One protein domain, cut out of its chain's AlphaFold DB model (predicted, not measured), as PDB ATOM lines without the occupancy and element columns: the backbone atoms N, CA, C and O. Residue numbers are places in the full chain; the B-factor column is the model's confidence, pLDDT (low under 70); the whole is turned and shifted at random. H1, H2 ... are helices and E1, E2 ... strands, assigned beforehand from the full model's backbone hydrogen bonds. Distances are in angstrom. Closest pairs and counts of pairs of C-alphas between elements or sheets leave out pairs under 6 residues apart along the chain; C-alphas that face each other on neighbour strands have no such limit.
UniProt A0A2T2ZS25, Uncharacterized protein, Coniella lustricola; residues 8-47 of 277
ATOM      1  N   GLN A   8     130.586 195.818 216.914       76.75
ATOM      2  CA  GLN A   8     131.317 196.110 218.148       76.75
ATOM      3  C   GLN A   8     131.938 194.825 218.692       76.75
ATOM      4  O   GLN A   8     131.246 193.815 218.840       76.75
ATOM      5  N   VAL A   9     133.234 194.859 219.000       81.81
ATOM      6  CA  VAL A   9     133.913 193.781 219.726       81.81
ATOM      7  C   VAL A   9     133.540 193.928 221.198       81.81
ATOM      8  O   VAL A   9     133.922 194.905 221.836       81.81
ATOM      9  N   VAL A  10     132.754 192.994 221.730       84.69
ATOM     10  CA  VAL A  10     132.291 193.033 223.124       84.69
ATOM     11  C   VAL A  10     132.819 191.798 223.860       84.69
ATOM     12  O   VAL A  10     132.641 190.681 223.362       84.69
ATOM     13  N   PRO A  11     133.456 191.953 225.035       89.00
ATOM     14  CA  PRO A  11     133.842 190.832 225.883       89.00
ATOM     15  C   PRO A  11     132.643 189.947 226.229       89.00
ATOM     16  O   PRO A  11     131.557 190.433 226.559       89.00
ATOM     17  N   ARG A  12     132.834 188.628 226.184       83.44
ATOM     18  CA  ARG A  12     131.747 187.666 226.395       83.44
ATOM     19  C   ARG A  12     131.147 187.759 227.805       83.44
ATOM     20  O   ARG A  12     129.929 187.651 227.946       83.44
ATOM     21  N   ALA A  13     131.970 188.052 228.815       84.94
ATOM     22  CA  ALA A  13     131.545 188.313 230.194       84.94
ATOM     23  C   ALA A  13     130.492 189.435 230.296       84.94
ATOM     24  O   ALA A  13     129.422 189.226 230.864       84.94
ATOM     25  N   GLN A  14     130.726 190.573 229.630       86.75
ATOM     26  CA  GLN A  14     129.807 191.721 229.648       86.75
ATOM     27  C   GLN A  14     128.429 191.373 229.060       86.75
ATOM     28  O   GLN A  14     127.398 191.841 229.540       86.75
ATOM     29  N   ILE A  15     128.385 190.512 228.035       83.94
ATOM     30  CA  ILE A  15     127.124 190.052 227.431       83.94
ATOM     31  C   ILE A  15     126.329 189.190 228.420       83.94
ATOM     32  O   ILE A  15     125.100 189.283 228.470       83.94
ATOM     33  N   TYR A  16     127.005 188.331 229.183       84.81
ATOM     34  CA  TYR A  16     126.351 187.476 230.172       84.81
ATOM     35  C   TYR A  16     125.836 188.277 231.362       84.81
ATOM     36  O   TYR A  16     124.687 188.081 231.752       84.81
ATOM     37  N   GLU A  17     126.615 189.234 231.859       85.56
ATOM     38  CA  GLU A  17     126.173 190.172 232.895       85.56
ATOM     39  C   GLU A  17     124.941 190.969 232.444       85.56
ATOM     40  O   GLU A  17     123.947 191.047 233.171       85.56
ATOM     41  N   GLU A  18     124.938 191.492 231.209       87.38
ATOM     42  CA  GLU A  18     123.789 192.218 230.650       87.38
ATOM     43  C   GLU A  18     122.537 191.319 230.566       87.38
ATOM     44  O   GLU A  18     121.419 191.759 230.854       87.38
ATOM     45  N   ARG A  19     122.705 190.037 230.207       85.75
ATOM     46  CA  ARG A  19     121.609 189.054 230.156       85.75
ATOM     47  C   ARG A  19     121.089 188.690 231.539       85.75
ATOM     48  O   ARG A  19     119.873 188.679 231.715       85.75
ATOM     49  N   LEU A  20     121.977 188.429 232.498       85.00
ATOM     50  CA  LEU A  20     121.616 188.140 233.887       85.00
ATOM     51  C   LEU A  20     120.858 189.319 234.497       85.00
ATOM     52  O   LEU A  20     119.822 189.111 235.118       85.00
ATOM     53  N   ARG A  21     121.289 190.557 234.219       87.75
ATOM     54  CA  ARG A  21     120.598 191.782 234.644       87.75
ATOM     55  C   ARG A  21     119.201 191.925 234.034       87.75
ATOM     56  O   ARG A  21     118.258 192.282 234.731       87.75
ATOM     57  N   ARG A  22     119.035 191.655 232.735       87.75
ATOM     58  CA  ARG A  22     117.707 191.694 232.084       87.75
ATOM     59  C   ARG A  22     116.788 190.577 232.585       87.75
ATOM     60  O   ARG A  22     115.578 190.776 232.677       87.75
ATOM     61  N   PHE A  23     117.350 189.408 232.881       84.62
ATOM     62  CA  PHE A  23     116.615 188.266 233.416       84.62
ATOM     63  C   PHE A  23     116.162 188.515 234.858       84.62
ATOM     64  O   PHE A  23     114.981 188.351 235.146       84.62
ATOM     65  N   SER A  24     117.052 189.001 235.729       86.00
ATOM     66  CA  SER A  24     116.718 189.353 237.114       86.00
ATOM     67  C   SER A  24     115.632 190.426 237.184       86.00
ATOM     68  O   SER A  24     114.683 190.277 237.944       86.00
ATOM     69  N   GLN A  25     115.696 191.444 236.317       88.38
ATOM     70  CA  GLN A  25     114.651 192.470 236.191       88.38
ATOM     71  C   GLN A  25     113.306 191.911 235.715       88.38
ATOM     72  O   GLN A  25     112.260 192.361 236.168       88.38
ATOM     73  N   ARG A  26     113.308 190.942 234.791       87.44
ATOM     74  CA  ARG A  26     112.070 190.320 234.294       87.44
ATOM     75  C   ARG A  26     111.456 189.354 235.312       87.44
ATOM     76  O   ARG A  26     110.238 189.224 235.349       87.44
ATOM     77  N   CYS A  27     112.287 188.667 236.093       86.12
ATOM     78  CA  CYS A  27     111.868 187.613 237.015       86.12
ATOM     79  C   CYS A  27     111.798 188.056 238.486       86.12
ATOM     80  O   CYS A  27     111.391 187.250 239.313       86.12
ATOM     81  N   ASN A  28     112.167 189.301 238.817       82.56
ATOM     82  CA  ASN A  28     112.236 189.838 240.186       82.56
ATOM     83  C   ASN A  28     113.037 188.952 241.163       82.56
ATOM     84  O   ASN A  28     112.688 188.825 242.333       82.56
ATOM     85  N   LEU A  29     114.108 188.322 240.680       81.38
ATOM     86  CA  LEU A  29     115.005 187.476 241.472       81.38
ATOM     87  C   LEU A  29     116.383 188.137 241.578       81.38
ATOM     88  O   LEU A  29     116.781 188.835 240.641       81.38
ATOM     89  N   PRO A  30     117.139 187.925 242.672       76.88
ATOM     90  CA  PRO A  30     118.510 188.408 242.747       76.88
ATOM     91  C   PRO A  30     119.344 187.778 241.616       76.88
ATOM     92  O   PRO A  30     119.175 186.592 241.315       76.88
ATOM     93  N   PRO A  31     120.220 188.551 240.945       70.38
ATOM     94  CA  PRO A  31     121.083 188.018 239.900       70.38
ATOM     95  C   PRO A  31     122.059 187.028 240.537       70.38
ATOM     96  O   PRO A  31     122.972 187.428 241.249       70.38
ATOM     97  N   ASN A  32     121.835 185.733 240.321       68.50
ATOM     98  CA  ASN A  32     122.704 184.699 240.862       68.50
ATOM     99  C   ASN A  32     123.872 184.449 239.892       68.50
ATOM    100  O   ASN A  32     123.652 184.188 238.706       68.50
ATOM    101  N   THR A  33     125.104 184.580 240.383       62.09
ATOM    102  CA  THR A  33     126.343 184.601 239.579       62.09
ATOM    103  C   THR A  33     126.907 183.199 239.312       62.09
ATOM    104  O   THR A  33     127.844 183.047 238.538       62.09
ATOM    105  N   GLU A  34     126.334 182.155 239.913       60.88
ATOM    106  CA  GLU A  34     126.909 180.797 239.956       60.88
ATOM    107  C   GLU A  34     126.715 179.954 238.678       60.88
ATOM    108  O   GLU A  34     126.958 178.747 238.666       60.88
ATOM    109  N   LEU A  35     126.280 180.553 237.569       60.16
ATOM    110  CA  LEU A  35     126.146 179.831 236.306       60.16
ATOM    111  C   LEU A  35     127.500 179.735 235.589       60.16
ATOM    112  O   LEU A  35     128.028 180.732 235.099       60.16
ATOM    113  N   ASN A  36     128.016 178.506 235.473       65.00
ATOM    114  CA  ASN A  36     129.233 178.138 234.738       65.00
ATOM    115  C   ASN A  36     129.096 178.383 233.221       65.00
ATOM    116  O   ASN A  36     128.938 177.450 232.430       65.00
ATOM    117  N   TYR A  37     129.145 179.643 232.794       67.00
ATOM    118  CA  TYR A  37     129.318 180.005 231.391       67.00
ATOM    119  C   TYR A  37     130.789 180.330 231.115       67.00
ATOM    120  O   TYR A  37     131.412 181.018 231.920       67.00
ATOM    121  N   PRO A  38     131.350 179.913 229.966       71.94
ATOM    122  CA  PRO A  38     132.684 180.345 229.570       71.94
ATOM    123  C   PRO A  38     132.667 181.863 229.330       71.94
ATOM    124  O   PRO A  38     132.052 182.339 228.372       71.94
ATOM    125  N   THR A  39     133.297 182.619 230.230       73.25
ATOM    126  CA  THR A  39     133.424 184.089 230.198       73.25
ATOM    127  C   THR A  39     134.587 184.566 229.331       73.25
ATOM    128  O   THR A  39     134.656 185.748 228.993       73.25
ATOM    129  N   GLU A  40     135.462 183.646 228.936       79.56
ATOM    130  CA  GLU A  40     136.644 183.918 228.130       79.56
ATOM    131  C   GLU A  40     136.286 184.232 226.665       79.56
ATOM    132  O   GLU A  40     135.393 183.623 226.059       79.56
ATOM    133  N   GLY A  41     137.004 185.200 226.088       82.81
ATOM    134  CA  GLY A  41     136.912 185.586 224.678       82.81
ATOM    135  C   GLY A  41     136.058 186.827 224.379       82.81
ATOM    136  O   GLY A  41     135.345 187.372 225.225       82.81
ATOM    137  N   HIS A  42     136.136 187.272 223.125       82.50
ATOM    138  CA  HIS A  42     135.389 188.411 222.591       82.50
ATOM    139  C   HIS A  42     134.377 187.940 221.548       82.50
ATOM    140  O   HIS A  42     134.608 186.967 220.834       82.50
ATOM    141  N   VAL A  43     133.243 188.632 221.452       80.12
ATOM    142  CA  VAL A  43     132.196 188.343 220.469       80.12
ATOM    143  C   VAL A  43     131.915 189.593 219.647       80.12
ATOM    144  O   VAL A  43     131.818 190.699 220.177       80.12
ATOM    145  N   LEU A  44     131.740 189.412 218.339       82.06
ATOM    146  CA  LEU A  44     131.331 190.475 217.426       82.06
ATOM    147  C   LEU A  44     129.816 190.697 217.531       82.06
ATOM    148  O   LEU A  44     129.016 189.877 217.071       82.06
ATOM    149  N   ARG A  45     129.398 191.808 218.143       76.69
ATOM    150  CA  ARG A  45     127.989 192.214 218.226       76.69
ATOM    151  C   ARG A  45     127.642 193.095 217.034       76.69
ATOM    152  O   ARG A  45     128.154 194.204 216.913       76.69
ATOM    153  N   VAL A  46     126.731 192.610 216.187       79.25
ATOM    154  CA  VAL A  46     126.250 193.364 215.025       79.25
ATOM    155  C   VAL A  46     124.941 194.092 215.350       79.25
ATOM    156  O   VAL A  46     123.887 193.462 215.470       79.25
ATOM    157  N   ASN A  47     124.971 195.419 215.469       72.44
ATOM    158  CA  ASN A  47     123.779 196.242 215.677       72.44
ATOM    159  C   ASN A  47     123.082 196.509 214.341       72.44
ATOM    160  O   ASN A  47     123.355 197.493 213.670       72.44
TER     161      ASN A  47
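Overview. This is residues 8 to 47 of the 277 residues of an uncharacterized protein of Coniella lustricola (UniProt A0A2T2ZS25). Look for a flat loop of chain: a small two-stranded antiparallel ribbon, E1 and E2, sits at one end, the single helix H1 runs away from it along the longest axis, and residues 28 to 41 fold back to E2. The 40 printed residues hold E1, H1 and E2 in that order, mixed in class. The whole is loose, with a radius of gyration of the C-alphas of 11.3 A and spans of 30 by 23 by 8 A.

Arrangement. Start at E1, residues 8 to 11, and E2, residues 42 to 46, antiparallel at 145 degrees; N 10 and O 43 are within hydrogen-bond range at 2.9 A, N 45 and O 8 at 2.8 A. H1, residues 12 to 27, follows E1 by a tight link; its closest C-alpha pair with E2 is Arg 12 and His 42, 5.3 A. In H1 every O i to N i+4 pair is within hydrogen-bond range.

Along the chain. Find C-alpha 8 at (131.317, 196.110, 218.148), where E1 begins its 9.7 A. H1 runs 22.5 A to C-alpha 27 at (111.868, 187.613, 237.015). E2 runs 12.9 A to C-alpha 46 at (126.250, 193.364, 215.025).

Size, cuts and confidence. The farthest C-alphas, Val 9 and Asn 28, are 30.1 A apart. The printed part has no cut; the link H1 to E2 is long, and its residues 32 to 37 are under pLDDT 70.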